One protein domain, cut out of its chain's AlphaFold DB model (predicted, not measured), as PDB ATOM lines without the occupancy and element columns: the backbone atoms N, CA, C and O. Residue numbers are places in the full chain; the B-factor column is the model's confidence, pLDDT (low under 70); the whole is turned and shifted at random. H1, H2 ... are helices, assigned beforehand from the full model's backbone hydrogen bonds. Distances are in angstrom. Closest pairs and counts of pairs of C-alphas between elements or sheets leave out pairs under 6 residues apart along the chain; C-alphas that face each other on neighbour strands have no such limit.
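What this domain is: This is residues 2 to 112 of the 118 residues of the protein "Hypothetical protein" of Phaeocystis antarctica (UniProt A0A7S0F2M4). One long helix, H2, makes a shaft between two separate groups: near its first end the short helix H1 crosses it, with the long loop of residues 13 to 43 on the same end, and at its last end H3 and H4 form a helical hairpin set crosswise to it. The shaft is bare along residues 63 to 71 of H2, which stand free, and at the other free stretch residues 106 to 112, of which 106 to 110 belong to H4, stick out. The printed part has 111 residues with four named helices, in the order H1, H2, H3, H4, and no named strand; the class is all helix. The whole is extended, with a radius of gyration of the C-alphas of 21.2 A, and flat, spanning 58 by 36 by 17 A.

How they stand to each other: H1, residues 2 to 12, touches residues 50 to 58 alone of H2, residues 44 to 71; the closest C-alphas, of Ala 7 and Val 54, are 5.4 A apart. They run opposite ways at a steep tilt of 50 degrees. H3, residues 73 to 86, is close to H2 but not clearly touching, with the C-alphas of Leu 69 and Leu 76 closest at 7.6 A, and about perpendicular to it at 74 degrees. H4, residues 91 to 110, touches H3 and forms a helical hairpin with it, the closest C-alphas being those of Leu 75 and His 101, 6.1 A apart. These two run opposite ways at a shallow tilt of 34.6 degrees, only just short of steep. H4 is apart from H1 and H2, and H1 is apart from H3. In H1, H2, H3 and H4 every O i to N i+4 pair is within hydrogen-bond range.

Where its parts are: H1 begins at C-alpha 2, (206.402, 166.782, 183.150), and is 15.3 A long. H2 runs 40.6 A, from C-alpha 44 at (195.019, 146.291, 183.622). H3 is 19.8 A long; H4 is 28.5 A long and ends at C-alpha 110, (195.852, 193.518, 153.682).

The domain as a whole: The C-alphas farthest apart, of Met 37 and Gly 111, are 63.6 A apart. The printed part has no cut. The link from H1 to H2 is long, 31 residues; the other two are tight. Mean pLDDT of the printed part is 85.1; 21 residues are under 70, among them 33 to 41.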
ATOM      1  N   GLN A   2     207.495 165.926 182.647       91.12
ATOM      2  CA  GLN A   2     206.402 166.782 183.150       91.12
ATOM      3  C   GLN A   2     205.111 166.723 182.314       91.12
ATOM      4  O   GLN A   2     204.038 166.546 182.882       91.12
ATOM      5  N   VAL A   3     205.215 166.780 180.981       92.50
ATOM      6  CA  VAL A   3     204.054 166.729 180.069       92.50
ATOM      7  C   VAL A   3     203.209 165.468 180.289       92.50
ATOM      8  O   VAL A   3     202.003 165.562 180.497       92.50
ATOM      9  N   ARG A   4     203.849 164.291 180.339       90.31
ATOM     10  CA  ARG A   4     203.169 163.014 180.611       90.31
ATOM     11  C   ARG A   4     202.484 163.017 181.978       90.31
ATOM     12  O   ARG A   4     201.357 162.549 182.084       90.31
ATOM     13  N   ASN A   5     203.143 163.543 183.012       91.00
ATOM     14  CA  ASN A   5     202.586 163.570 184.366       91.00
ATOM     15  C   ASN A   5     201.321 164.431 184.440       91.00
ATOM     16  O   ASN A   5     200.334 164.015 185.039       91.00
ATOM     17  N   ILE A   6     201.333 165.608 183.807       92.94
ATOM     18  CA  ILE A   6     200.159 166.485 183.737       92.94
ATOM     19  C   ILE A   6     199.041 165.795 182.951       92.94
ATOM     20  O   ILE A   6     197.924 165.702 183.450       92.94
ATOM     21  N   ALA A   7     199.346 165.231 181.778       92.56
ATOM     22  CA  ALA A   7     198.364 164.519 180.964       92.56
ATOM     23  C   ALA A   7     197.742 163.319 181.705       92.56
ATOM     24  O   ALA A   7     196.527 163.129 181.652       92.56
ATOM     25  N   ARG A   8     198.530 162.553 182.475       90.75
ATOM     26  CA  ARG A   8     198.007 161.454 183.306       90.75
ATOM     27  C   ARG A   8     197.062 161.954 184.389       90.75
ATOM     28  O   ARG A   8     196.002 161.369 184.554       90.75
ATOM     29  N   ARG A   9     197.371 163.068 185.060       89.81
ATOM     30  CA  ARG A   9     196.440 163.692 186.018       89.81
ATOM     31  C   ARG A   9     195.159 164.165 185.335       89.81
ATOM     32  O   ARG A   9     194.072 163.870 185.822       89.81
ATOM     33  N   MET A  10     195.270 164.813 184.176       90.00
ATOM     34  CA  MET A  10     194.104 165.243 183.400       90.00
ATOM     35  C   MET A  10     193.161 164.071 183.110       90.00
ATOM     36  O   MET A  10     191.954 164.181 183.318       90.00
ATOM     37  N   VAL A  11     193.706 162.936 182.676       89.12
ATOM     38  CA  VAL A  11     192.923 161.752 182.303       89.12
ATOM     39  C   VAL A  11     192.427 160.978 183.529       89.12
ATOM     40  O   VAL A  11     191.228 160.735 183.644       89.12
ATOM     41  N   ALA A  12     193.326 160.608 184.443       85.38
ATOM     42  CA  ALA A  12     193.050 159.682 185.539       85.38
ATOM     43  C   ALA A  12     192.460 160.351 186.792       85.38
ATOM     44  O   ALA A  12     191.782 159.683 187.569       85.38
ATOM     45  N   GLN A  13     192.689 161.653 186.993       84.12
ATOM     46  CA  GLN A  13     192.224 162.389 188.178       84.12
ATOM     47  C   GLN A  13     191.140 163.418 187.840       84.12
ATOM     48  O   GLN A  13     190.197 163.573 188.608       84.12
ATOM     49  N   TRP A  14     191.245 164.117 186.703       85.69
ATOM     50  CA  TRP A  14     190.345 165.237 186.368       85.69
ATOM     51  C   TRP A  14     189.284 164.903 185.310       85.69
ATOM     52  O   TRP A  14     188.438 165.742 185.010       85.69
ATOM     53  N   GLY A  15     189.297 163.691 184.746       83.19
ATOM     54  CA  GLY A  15     188.218 163.191 183.885       83.19
ATOM     55  C   GLY A  15     188.271 163.642 182.421       83.19
ATOM     56  O   GLY A  15     187.278 163.512 181.700       83.19
ATOM     57  N   PHE A  16     189.421 164.125 181.940       81.38
ATOM     58  CA  PHE A  16     189.591 164.608 180.560       81.38
ATOM     59  C   PHE A  16     189.571 163.478 179.510       81.38
ATOM     60  O   PHE A  16     189.400 163.759 178.329       81.38
ATOM     61  N   GLY A  17     189.680 162.207 179.926       74.44
ATOM     62  CA  GLY A  17     189.548 161.021 179.061       74.44
ATOM     63  C   GLY A  17     188.164 160.357 179.083       74.44
ATOM     64  O   GLY A  17     187.995 159.266 178.545       74.44
ATOM     65  N   SER A  18     187.158 160.972 179.718       68.06
ATOM     66  CA  SER A  18     185.852 160.344 180.012       68.06
ATOM     67  C   SER A  18     185.124 159.748 178.797       68.06
ATOM     68  O   SER A  18     184.451 158.725 178.937       68.06
ATOM     69  N   LYS A  19     185.291 160.327 177.597       68.88
ATOM     70  CA  LYS A  19     184.718 159.788 176.349       68.88
ATOM     71  C   LYS A  19     185.377 158.476 175.907       68.88
ATOM     72  O   LYS A  19     184.665 157.554 175.527       68.88
ATOM     73  N   GLY A  20     186.707 158.383 175.965       68.75
ATOM     74  CA  GLY A  20     187.450 157.164 175.616       68.75
ATOM     75  C   GLY A  20     187.384 156.083 176.697       68.75
ATOM     76  O   GLY A  20     187.499 154.898 176.399       68.75
ATOM     77  N   LEU A  21     187.125 156.487 177.945       72.31
ATOM     78  CA  LEU A  21     187.012 155.607 179.110       72.31
ATOM     79  C   LEU A  21     185.563 155.181 179.425       72.31
ATOM     80  O   LEU A  21     185.308 154.619 180.486       72.31
ATOM     81  N   GLY A  22     184.605 155.449 178.528       64.19
ATOM     82  CA  GLY A  22     183.235 154.930 178.627       64.19
ATOM     83  C   GLY A  22     182.393 155.500 179.776       64.19
ATOM     84  O   GLY A  22     181.576 154.780 180.341       64.19
ATOM     85  N   GLY A  23     182.589 156.769 180.155       62.62
ATOM     86  CA  GLY A  23     181.854 157.384 181.273       62.62
ATOM     87  C   GLY A  23     182.310 156.909 182.659       62.62
ATOM     88  O   GLY A  23     181.589 157.074 183.640       62.62
ATOM     89  N   ALA A  24     183.502 156.311 182.728       59.03
ATOM     90  CA  ALA A  24     184.156 155.879 183.953       59.03
ATOM     91  C   ALA A  24     184.301 156.995 185.015       59.03
ATOM     92  O   ALA A  24     184.406 158.174 184.661       59.03
ATOM     93  N   PRO A  25     184.369 156.627 186.311       60.56
ATOM     94  CA  PRO A  25     184.484 157.589 187.399       60.56
ATOM     95  C   PRO A  25     185.726 158.482 187.285       60.56
ATOM     96  O   PRO A  25     186.823 158.044 186.936       60.56
ATOM     97  N   VAL A  26     185.533 159.754 187.635       62.09
ATOM     98  CA  VAL A  26     186.563 160.795 187.710       62.09
ATOM     99  C   VAL A  26     187.322 160.630 189.029       62.09
ATOM    100  O   VAL A  26     187.002 161.321 189.986       62.09
ATOM    101  N   ALA A  27     188.212 159.633 189.120       67.19
ATOM    102  CA  ALA A  27     189.278 159.489 190.133       67.19
ATOM    103  C   ALA A  27     189.819 158.044 190.145       67.19
ATOM    104  O   ALA A  27     189.562 157.270 191.068       67.19
ATOM    105  N   TRP A  28     190.578 157.662 189.118       70.75
ATOM    106  CA  TRP A  28     191.328 156.398 189.119       70.75
ATOM    107  C   TRP A  28     192.562 156.451 190.030       70.75
ATOM    108  O   TRP A  28     193.070 155.417 190.461       70.75
ATOM    109  N   GLU A  29     193.036 157.657 190.339       73.88
ATOM    110  CA  GLU A  29     194.221 157.910 191.154       73.88
ATOM    111  C   GLU A  29     193.948 158.987 192.205       73.88
ATOM    112  O   GLU A  29     193.210 159.941 191.955       73.88
ATOM    113  N   ALA A  30     194.587 158.856 193.368       71.19
ATOM    114  CA  ALA A  30     194.622 159.891 194.393       71.19
ATOM    115  C   ALA A  30     195.377 161.144 193.894       71.19
ATOM    116  O   ALA A  30     196.226 161.021 193.005       71.19
ATOM    117  N   PRO A  31     195.134 162.337 194.471       65.06
ATOM    118  CA  PRO A  31     195.792 163.586 194.065       65.06
ATOM    119  C   PRO A  31     197.330 163.514 194.095       65.06
ATOM    120  O   PRO A  31     198.005 164.001 193.185       65.06
ATOM    121  N   GLU A  32     197.892 162.824 195.088       70.31
ATOM    122  CA  GLU A  32     199.330 162.573 195.247       70.31
ATOM    123  C   GLU A  32     199.847 161.410 194.370       70.31
ATOM    124  O   GLU A  32     201.053 161.172 194.288       70.31
ATOM    125  N   GLY A  33     198.948 160.714 193.671       64.06
ATOM    126  CA  GLY A  33     199.195 159.458 192.967       64.06
ATOM    127  C   GLY A  33     199.164 158.248 193.907       64.06
ATOM    128  O   GLY A  33     199.412 158.357 195.105       64.06
ATOM    129  N   ASN A  34     198.885 157.056 193.374       64.19
ATOM    130  CA  ASN A  34     198.738 155.852 194.211       64.19
ATOM    131  C   ASN A  34     200.082 155.241 194.666       64.19
ATOM    132  O   ASN A  34     200.086 154.247 195.385       64.19
ATOM    133  N   GLY A  35     201.233 155.806 194.287       59.06
ATOM    134  CA  GLY A  35     202.542 155.195 194.548       59.06
ATOM    135  C   GLY A  35     202.690 153.790 193.931       59.06
ATOM    136  O   GLY A  35     201.787 153.268 193.286       59.06
ATOM    137  N   MET A  36     203.847 153.151 194.122       54.28
ATOM    138  CA  MET A  36     204.109 151.793 193.604       54.28
ATOM    139  C   MET A  36     203.313 150.700 194.352       54.28
ATOM    140  O   MET A  36     203.104 149.617 193.813       54.28
ATOM    141  N   MET A  37     202.887 150.982 195.592       51.34
ATOM    142  CA  MET A  37     202.271 150.021 196.523       51.34
ATOM    143  C   MET A  37     200.831 150.371 196.935       51.34
ATOM    144  O   MET A  37     200.251 149.666 197.759       51.34
ATOM    145  N   GLY A  38     200.242 151.455 196.419       57.09
ATOM    146  CA  GLY A  38     198.845 151.773 196.717       57.09
ATOM    147  C   GLY A  38     197.875 150.867 195.953       57.09
ATOM    148  O   GLY A  38     198.261 150.235 194.964       57.09
ATOM    149  N   PRO A  39     196.602 150.789 196.378       55.25
ATOM    150  CA  PRO A  39     195.603 149.987 195.684       55.25
ATOM    151  C   PRO A  39     195.505 150.441 194.223       55.25
ATOM    152  O   PRO A  39     195.235 151.613 193.955       55.25
ATOM    153  N   ARG A  40     195.719 149.534 193.263       59.62
ATOM    154  CA  ARG A  40     195.340 149.796 191.869       59.62
ATOM    155  C   ARG A  40     193.818 149.830 191.818       59.62
ATOM    156  O   ARG A  40     193.179 148.784 191.832       59.62
ATOM    157  N   ALA A  41     193.243 151.031 191.802       63.25
ATOM    158  CA  ALA A  41     191.807 151.191 191.590       63.25
ATOM    159  C   ALA A  41     191.414 150.779 190.158       63.25
ATOM    160  O   ALA A  41     190.298 150.321 189.929       63.25
ATOM    161  N   ALA A  42     192.346 150.901 189.206       70.31
ATOM    162  CA  ALA A  42     192.167 150.549 187.806       70.31
ATOM    163  C   ALA A  42     192.604 149.103 187.500       70.31
ATOM    164  O   ALA A  42     193.658 148.631 187.937       70.31
ATOM    165  N   SER A  43     191.801 148.401 186.696       81.44
ATOM    166  CA  SER A  43     192.189 147.112 186.109       81.44
ATOM    167  C   SER A  43     193.313 147.291 185.076       81.44
ATOM    168  O   SER A  43     193.516 148.391 184.570       81.44
ATOM    169  N   ALA A  44     194.004 146.216 184.683       83.88
ATOM    170  CA  ALA A  44     195.019 146.291 183.622       83.88
ATOM    171  C   ALA A  44     194.453 146.823 182.288       83.88
ATOM    172  O   ALA A  44     195.109 147.601 181.601       83.88
ATOM    173  N   ALA A  45     193.215 146.446 181.951       85.69
ATOM    174  CA  ALA A  45     192.523 146.965 180.773       85.69
ATOM    175  C   ALA A  45     192.228 148.470 180.902       85.69
ATOM    176  O   ALA A  45     192.358 149.216 179.935       85.69
ATOM    177  N   THR A  46     191.878 148.924 182.106       83.19
ATOM    178  CA  THR A  46     191.641 150.341 182.406       83.19
ATOM    179  C   THR A  46     192.934 151.158 182.348       83.19
ATOM    180  O   THR A  46     192.926 152.230 181.761       83.19
ATOM    181  N   GLU A  47     194.047 150.657 182.894       86.56
ATOM    182  CA  GLU A  47     195.362 151.319 182.800       86.56
ATOM    183  C   GLU A  47     195.807 151.478 181.342       86.56
ATOM    184  O   GLU A  47     196.225 152.561 180.943       86.56
ATOM    185  N   ALA A  48     195.632 150.440 180.516       88.56
ATOM    186  CA  ALA A  48     195.920 150.536 179.087       88.56
ATOM    187  C   ALA A  48     195.052 151.603 178.396       88.56
ATOM    188  O   ALA A  48     195.546 152.367 177.568       88.56
ATOM    189  N   ALA A  49     193.770 151.697 178.759       88.50
ATOM    190  CA  ALA A  49     192.881 152.728 178.234       88.50
ATOM    191  C   ALA A  49     193.277 154.141 178.705       88.50
ATOM    192  O   ALA A  49     193.234 155.084 177.915       88.50
ATOM    193  N   ILE A  50     193.713 154.296 179.962       87.94
ATOM    194  CA  ILE A  50     194.250 155.558 180.492       87.94
ATOM    195  C   ILE A  50     195.489 155.975 179.697       87.94
ATOM    196  O   ILE A  50     195.557 157.119 179.253       87.94
ATOM    197  N   ASP A  51     196.441 155.070 179.470       90.31
ATOM    198  CA  ASP A  51     197.661 155.370 178.714       90.31
ATOM    199  C   ASP A  51     197.357 155.808 177.269       90.31
ATOM    200  O   ASP A  51     197.978 156.751 176.775       90.31
ATOM    201  N   VAL A  52     196.362 155.197 176.613       92.75
ATOM    202  CA  VAL A  52     195.897 155.614 175.277       92.75
ATOM    203  C   VAL A  52     195.350 157.043 175.292       92.75
ATOM    204  O   VAL A  52     195.696 157.846 174.425       92.75
ATOM    205  N   GLU A  53     194.515 157.399 176.267       92.00
ATOM    206  CA  GLU A  53     193.987 158.766 176.372       92.00
ATOM    207  C   GLU A  53     195.085 159.781 176.723       92.00
ATOM    208  O   GLU A  53     195.105 160.887 176.182       92.00
ATOM    209  N   VAL A  54     196.052 159.401 177.567       93.00
ATOM    210  CA  VAL A  54     197.230 160.228 177.868       93.00
ATOM    211  C   VAL A  54     198.031 160.500 176.600       93.00
ATOM    212  O   VAL A  54     198.397 161.648 176.351       93.00
ATOM    213  N   GLN A  55     198.271 159.475 175.782       94.31
ATOM    214  CA  GLN A  55     198.972 159.626 174.512       94.31
ATOM    215  C   GLN A  55     198.250 160.618 173.591       94.31
ATOM    216  O   GLN A  55     198.885 161.553 173.110       94.31
ATOM    217  N   LYS A  56     196.924 160.504 173.440       93.88
ATOM    218  CA  LYS A  56     196.125 161.440 172.628       93.88
ATOM    219  C   LYS A  56     196.253 162.889 173.098       93.88
ATOM    220  O   LYS A  56     196.401 163.790 172.273       93.88
ATOM    221  N   VAL A  57     196.213 163.129 174.411       93.88
ATOM    222  CA  VAL A  57     196.382 164.480 174.979       93.88
ATOM    223  C   VAL A  57     197.760 165.043 174.634       93.88
ATOM    224  O   VAL A  57     197.869 166.192 174.204       93.88
ATOM    225  N   VAL A  58     198.811 164.239 174.803       95.62
ATOM    226  CA  VAL A  58     200.189 164.659 174.519       95.62
ATOM    227  C   VAL A  58     200.393 164.924 173.028       95.62
ATOM    228  O   VAL A  58     200.974 165.946 172.675       95.62
ATOM    229  N   GLU A  59     199.887 164.052 172.159       95.88
ATOM    230  CA  GLU A  59     199.982 164.205 170.704       95.88
ATOM    231  C   GLU A  59     199.252 165.459 170.218       95.88
ATOM    232  O   GLU A  59     199.816 166.239 169.453       95.88
ATOM    233  N   ALA A  60     198.035 165.712 170.710       94.69
ATOM    234  CA  ALA A  60     197.280 166.910 170.357       94.69
ATOM    235  C   ALA A  60     197.985 168.196 170.825       94.69
ATOM    236  O   ALA A  60     198.070 169.171 170.074       94.69
ATOM    237  N   ALA A  61     198.520 168.201 172.052       95.06
ATOM    238  CA  ALA A  61     199.282 169.331 172.573       95.06
ATOM    239  C   ALA A  61     200.563 169.576 171.761       95.06
ATOM    240  O   ALA A  61     200.876 170.724 171.442       95.06
ATOM    241  N   TYR A  62     201.273 168.507 171.389       96.56
ATOM    242  CA  TYR A  62     202.463 168.587 170.549       96.56
ATOM    243  C   TYR A  62     202.138 169.147 169.164       96.56
ATOM    244  O   TYR A  62     202.765 170.116 168.750       96.56
ATOM    245  N   ALA A  63     201.128 168.597 168.483       97.50
ATOM    246  CA  ALA A  63     200.725 169.047 167.154       97.50
ATOM    247  C   ALA A  63     200.338 170.532 167.152       97.50
ATOM    248  O   ALA A  63     200.795 171.287 166.298       97.50
ATOM    249  N   ARG A  64     199.562 170.975 168.150       97.25
ATOM    250  CA  ARG A  64     199.193 172.388 168.302       97.25
ATOM    251  C   ARG A  64     200.405 173.283 168.551       97.25
ATOM    252  O   ARG A  64     200.491 174.352 167.960       97.25
ATOM    253  N   CYS A  65     201.315 172.870 169.433       97.50
ATOM    254  CA  CYS A  65     202.533 173.623 169.721       97.50
ATOM    255  C   CYS A  65     203.411 173.739 168.470       97.50
ATOM    256  O   CYS A  65     203.828 174.832 168.107       97.50
ATOM    257  N   TYR A  66     203.626 172.623 167.775       97.88
ATOM    258  CA  TYR A  66     204.420 172.580 166.556       97.88
ATOM    259  C   TYR A  66     203.825 173.463 165.456       97.88
ATOM    260  O   TYR A  66     204.559 174.238 164.849       97.88
ATOM    261  N   ALA A  67     202.507 173.401 165.242       97.88
ATOM    262  CA  ALA A  67     201.816 174.273 164.295       97.88
ATOM    263  C   ALA A  67     201.998 175.751 164.662       97.88
ATOM    264  O   ALA A  67     202.472 176.518 163.835       97.88
ATOM    265  N   ALA A  68     201.739 176.129 165.919       96.56
ATOM    266  CA  ALA A  68     201.894 177.509 166.374       96.56
ATOM    267  C   ALA A  68     203.333 178.029 166.210       96.56
ATOM    268  O   ALA A  68     203.530 179.152 165.758       96.56
ATOM    269  N   LEU A  69     204.345 177.223 166.542       96.81
ATOM    270  CA  LEU A  69     205.748 177.603 166.357       96.81
ATOM    271  C   LEU A  69     206.110 177.733 164.872       96.81
ATOM    272  O   LEU A  69     206.758 178.700 164.491       96.81
ATOM    273  N   THR A  70     205.649 176.801 164.037       97.00
ATOM    274  CA  THR A  70     205.928 176.798 162.593       97.00
ATOM    275  C   THR A  70     205.251 177.971 161.883       97.00
ATOM    276  O   THR A  70     205.873 178.636 161.062       97.00
ATOM    277  N   GLU A  71     203.995 178.268 162.221       95.38
ATOM    278  CA  GLU A  71     203.256 179.428 161.703       95.38
ATOM    279  C   GLU A  71     203.945 180.753 162.059       95.38
ATOM    280  O   GLU A  71     203.862 181.711 161.299       95.38
ATOM    281  N   ASN A  72     204.669 180.798 163.182       95.56
ATOM    282  CA  ASN A  72     205.375 181.983 163.666       95.56
ATOM    283  C   ASN A  72     206.903 181.857 163.509       95.56
ATOM    284  O   ASN A  72     207.651 182.507 164.241       95.56
ATOM    285  N   GLN A  73     207.389 181.048 162.559       96.56
ATOM    286  CA  GLN A  73     208.823 180.777 162.388       96.56
ATOM    287  C   GLN A  73     209.654 182.060 162.230       96.56
ATOM    288  O   GLN A  73     210.707 182.179 162.845       96.56
ATOM    289  N   ALA A  74     209.155 183.058 161.492       95.81
ATOM    290  CA  ALA A  74     209.865 184.327 161.318       95.81
ATOM    291  C   ALA A  74     210.060 185.101 162.638       95.81
ATOM    292  O   ALA A  74     211.072 185.769 162.813       95.81
ATOM    293  N   LEU A  75     209.118 185.003 163.588       96.56
ATOM    294  CA  LEU A  75     209.307 185.570 164.929       96.56
ATOM    295  C   LEU A  75     210.378 184.796 165.709       96.56
ATOM    296  O   LEU A  75     211.156 185.398 166.442       96.56
ATOM    297  N   LEU A  76     210.428 183.469 165.563       97.06
ATOM    298  CA  LEU A  76     211.459 182.647 166.203       97.06
ATOM    299  C   LEU A  76     212.858 182.966 165.661       97.06
ATOM    300  O   LEU A  76     213.807 183.009 166.442       97.06
ATOM    301  N   ASP A  77     212.975 183.230 164.360       96.94
ATOM    302  CA  ASP A  77     214.230 183.636 163.724       96.94
ATOM    303  C   ASP A  77     214.686 185.019 164.233       96.94
ATOM    304  O   ASP A  77     215.847 185.176 164.616       96.94
ATOM    305  N   ASP A  78     213.767 185.990 164.338       95.81
ATOM    306  CA  ASP A  78     214.039 187.311 164.930       95.81
ATOM    307  C   ASP A  78     214.514 187.194 166.389       95.81
ATOM    308  O   ASP A  78     215.477 187.848 166.798       95.81
ATOM    309  N   LEU A  79     213.865 186.331 167.177       96.12
ATOM    310  CA  LEU A  79     214.249 186.071 168.563       96.12
ATOM    311  C   LEU A  79     215.638 185.440 168.658       96.12
ATOM    312  O   LEU A  79     216.447 185.867 169.480       96.12
ATOM    313  N   ALA A  80     215.929 184.445 167.819       96.44
ATOM    314  CA  ALA A  80     217.235 183.800 167.785       96.44
ATOM    315  C   ALA A  80     218.342 184.803 167.430       96.44
ATOM    316  O   ALA A  80     219.374 184.833 168.102       96.44
ATOM    317  N   GLN A  81     218.107 185.662 166.436       96.06
ATOM    318  CA  GLN A  81     219.038 186.725 166.064       96.06
ATOM    319  C   GLN A  81     219.239 187.725 167.211       96.06
ATOM    320  O   GLN A  81     220.376 188.036 167.565       96.06
ATOM    321  N   GLY A  82     218.157 188.159 167.860       95.19
ATOM    322  CA  GLY A  82     218.235 189.045 169.022       95.19
ATOM    323  C   GLY A  82     219.026 188.439 170.186       95.19
ATOM    324  O   GLY A  82     219.797 189.140 170.840       95.19
ATOM    325  N   MET A  83     218.897 187.130 170.427       96.38
ATOM    326  CA  MET A  83     219.687 186.429 171.445       96.38
ATOM    327  C   MET A  83     221.175 186.339 171.086       96.38
ATOM    328  O   MET A  83     222.005 186.383 171.990       96.38
ATOM    329  N   LEU A  84     221.532 186.234 169.802       96.69
ATOM    330  CA  LEU A  84     222.936 186.275 169.375       96.69
ATOM    331  C   LEU A  84     223.570 187.651 169.609       96.69
ATOM    332  O   LEU A  84     224.757 187.730 169.916       96.69
ATOM    333  N   GLU A  85     222.790 188.723 169.470       94.88
ATOM    334  CA  GLU A  85     223.267 190.101 169.623       94.88
ATOM    335  C   GLU A  85     223.320 190.562 171.083       94.88
ATOM    336  O   GLU A  85     224.240 191.283 171.474       94.88
ATOM    337  N   HIS A  86     222.335 190.165 171.890       93.62
ATOM    338  CA  HIS A  86     222.143 190.693 173.243       93.62
ATOM    339  C   HIS A  86     222.377 189.672 174.363       93.62
ATOM    340  O   HIS A  86     222.325 190.057 175.529       93.62
ATOM    341  N   GLU A  87     222.624 188.397 174.036       94.12
ATOM    342  CA  GLU A  87     222.753 187.229 174.937       94.12
ATOM    343  C   GLU A  87     221.501 186.902 175.772       94.12
ATOM    344  O   GLU A  87     221.220 185.738 176.059       94.12
ATOM    345  N   THR A  88     220.728 187.908 176.173       95.50
ATOM    346  CA  THR A  88     219.471 187.799 176.910       95.50
ATOM    347  C   THR A  88     218.463 188.785 176.336       95.50
ATOM    348  O   THR A  88     218.786 189.943 176.088       95.50
ATOM    349  N   LEU A  89     217.229 188.318 176.158       95.25
ATOM    350  CA  LEU A  89     216.085 189.152 175.808       95.25
ATOM    351  C   LEU A  89     215.138 189.211 177.003       95.25
ATOM    352  O   LEU A  89     214.783 188.175 177.572       95.25
ATOM    353  N   ASP A  90     214.737 190.416 177.388       96.38
ATOM    354  CA  ASP A  90     213.711 190.616 178.402       96.38
ATOM    355  C   ASP A  90     212.290 190.570 177.812       96.38
ATOM    356  O   ASP A  90     212.066 190.427 176.606       96.38
ATOM    357  N   TYR A  91     211.299 190.678 178.697       95.81
ATOM    358  CA  TYR A  91     209.891 190.659 178.311       95.81
ATOM    359  C   TYR A  91     209.504 191.816 177.378       95.81
ATOM    360  O   TYR A  91     208.697 191.622 176.474       95.81
ATOM    361  N   VAL A  92     210.060 193.015 177.580       96.81
ATOM    362  CA  VAL A  92     209.716 194.203 176.782       96.81
ATOM    363  C   VAL A  92     210.244 194.046 175.360       96.81
ATOM    364  O   VAL A  92     209.533 194.354 174.404       96.81
ATOM    365  N   GLN A  93     211.461 193.521 175.213       95.00
ATOM    366  CA  GLN A  93     212.061 193.216 173.917       95.00
ATOM    367  C   GLN A  93     211.273 192.131 173.174       95.00
ATOM    368  O   GLN A  93     210.942 192.315 172.003       95.00
ATOM    369  N   LEU A  94     210.916 191.036 173.857       95.25
ATOM    370  CA  LEU A  94     210.089 189.968 173.286       95.25
ATOM    371  C   LEU A  94     208.731 190.498 172.811       95.25
ATOM    372  O   LEU A  94     208.298 190.188 171.701       95.25
ATOM    373  N   GLU A  95     208.067 191.313 173.629       97.00
ATOM    374  CA  GLU A  95     206.760 191.866 173.287       97.00
ATOM    375  C   GLU A  95     206.852 192.799 172.073       97.00
ATOM    376  O   GLU A  95     206.047 192.687 171.150       97.00
ATOM    377  N   ALA A  96     207.880 193.650 172.005       95.81
ATOM    378  CA  ALA A  96     208.117 194.507 170.845       95.81
ATOM    379  C   ALA A  96     208.359 193.700 169.554       95.81
ATOM    380  O   ALA A  96     207.815 194.047 168.505       95.81
ATOM    381  N   MET A  97     209.128 192.606 169.621       95.62
ATOM    382  CA  MET A  97     209.353 191.708 168.479       95.62
ATOM    383  C   MET A  97     208.055 191.031 168.026       95.62
ATOM    384  O   MET A  97     207.770 190.972 166.829       95.62
ATOM    385  N   LYS A  98     207.235 190.569 168.977       95.50
ATOM    386  CA  LYS A  98     205.925 189.965 168.706       95.50
ATOM    387  C   LYS A  98     204.982 190.959 168.017       95.50
ATOM    388  O   LYS A  98     204.403 190.621 166.990       95.50
ATOM    389  N   GLU A  99     204.856 192.183 168.531       96.12
ATOM    390  CA  GLU A  99     204.023 193.229 167.915       96.12
ATOM    391  C   GLU A  99     204.520 193.599 166.506       96.12
ATOM    392  O   GLU A  99     203.725 193.712 165.572       96.12
ATOM    393  N   ALA A 100     205.839 193.708 166.312       95.06
ATOM    394  CA  ALA A 100     206.422 193.948 164.994       95.06
ATOM    395  C   ALA A 100     206.117 192.807 164.006       95.06
ATOM    396  O   ALA A 100     205.801 193.068 162.844       95.06
ATOM    397  N   HIS A 101     206.180 191.551 164.456       94.38
ATOM    398  CA  HIS A 101     205.812 190.391 163.647       94.38
ATOM    399  C   HIS A 101     204.330 190.418 163.248       94.38
ATOM    400  O   HIS A 101     204.017 190.262 162.067       94.38
ATOM    401  N   LEU A 102     203.426 190.668 164.201       92.94
ATOM    402  CA  LEU A 102     201.984 190.741 163.940       92.94
ATOM    403  C   LEU A 102     201.650 191.846 162.932       92.94
ATOM    404  O   LEU A 102     200.930 191.586 161.969       92.94
ATOM    405  N   ALA A 103     202.243 193.032 163.088       93.62
ATOM    406  CA  ALA A 103     202.051 194.135 162.153       93.62
ATOM    407  C   ALA A 103     202.471 193.752 160.723       93.62
ATOM    408  O   ALA A 103     201.709 193.975 159.783       93.62
ATOM    409  N   ARG A 104     203.643 193.121 160.535       90.62
ATOM    410  CA  ARG A 104     204.084 192.636 159.209       90.62
ATOM    411  C   ARG A 104     203.075 191.663 158.598       90.62
ATOM    412  O   ARG A 104     202.721 191.801 157.430       90.62
ATOM    413  N   HIS A 105     202.567 190.737 159.406       85.56
ATOM    414  CA  HIS A 105     201.616 189.722 158.963       85.56
ATOM    415  C   HIS A 105     200.240 190.310 158.586       85.56
ATOM    416  O   HIS A 105     199.567 189.801 157.684       85.56
ATOM    417  N   GLU A 106     199.814 191.385 159.256       83.12
ATOM    418  CA  GLU A 106     198.608 192.148 158.918       83.12
ATOM    419  C   GLU A 106     198.766 192.917 157.604       83.12
ATOM    420  O   GLU A 106     197.864 192.873 156.764       83.12
ATOM    421  N   PHE A 107     199.920 193.556 157.380       76.62
ATOM    422  CA  PHE A 107     200.221 194.226 156.112       76.62
ATOM    423  C   PHE A 107     200.240 193.246 154.933       76.62
ATOM    424  O   PHE A 107     199.678 193.553 153.882       76.62
ATOM    425  N   GLU A 108     200.821 192.057 155.101       78.31
ATOM    426  CA  GLU A 108     200.825 191.011 154.070       78.31
ATOM    427  C   GLU A 108     199.412 190.513 153.736       78.31
ATOM    428  O   GLU A 108     199.080 190.346 152.561       78.31
ATOM    429  N   ARG A 109     198.539 190.338 154.739       74.75
ATOM    430  CA  ARG A 109     197.130 189.986 154.488       74.75
ATOM    431  C   ARG A 109     196.356 191.112 153.809       74.75
ATOM    432  O   ARG A 109     195.573 190.834 152.909       74.75
ATOM    433  N   ALA A 110     196.553 192.358 154.234       74.00
ATOM    434  CA  ALA A 110     195.852 193.518 153.682       74.00
ATOM    435  C   ALA A 110     196.324 193.881 152.261       74.00
ATOM    436  O   ALA A 110     195.550 194.420 151.474       74.00
ATOM    437  N   GLY A 111     197.582 193.581 151.928       63.53
ATOM    438  CA  GLY A 111     198.163 193.781 150.600       63.53
ATOM    439  C   GLY A 111     197.886 192.653 149.601       63.53
ATOM    440  O   GLY A 111     198.237 192.798 148.430       63.53
ATOM    441  N   SER A 112     197.271 191.544 150.027       59.16
ATOM    442  CA  SER A 112     196.960 190.413 149.150       59.16
ATOM    443  C   SER A 112     195.686 190.700 148.325       59.16
ATOM    444  O   SER A 112     194.616 190.867 148.914       59.16
TER     445      SER A 112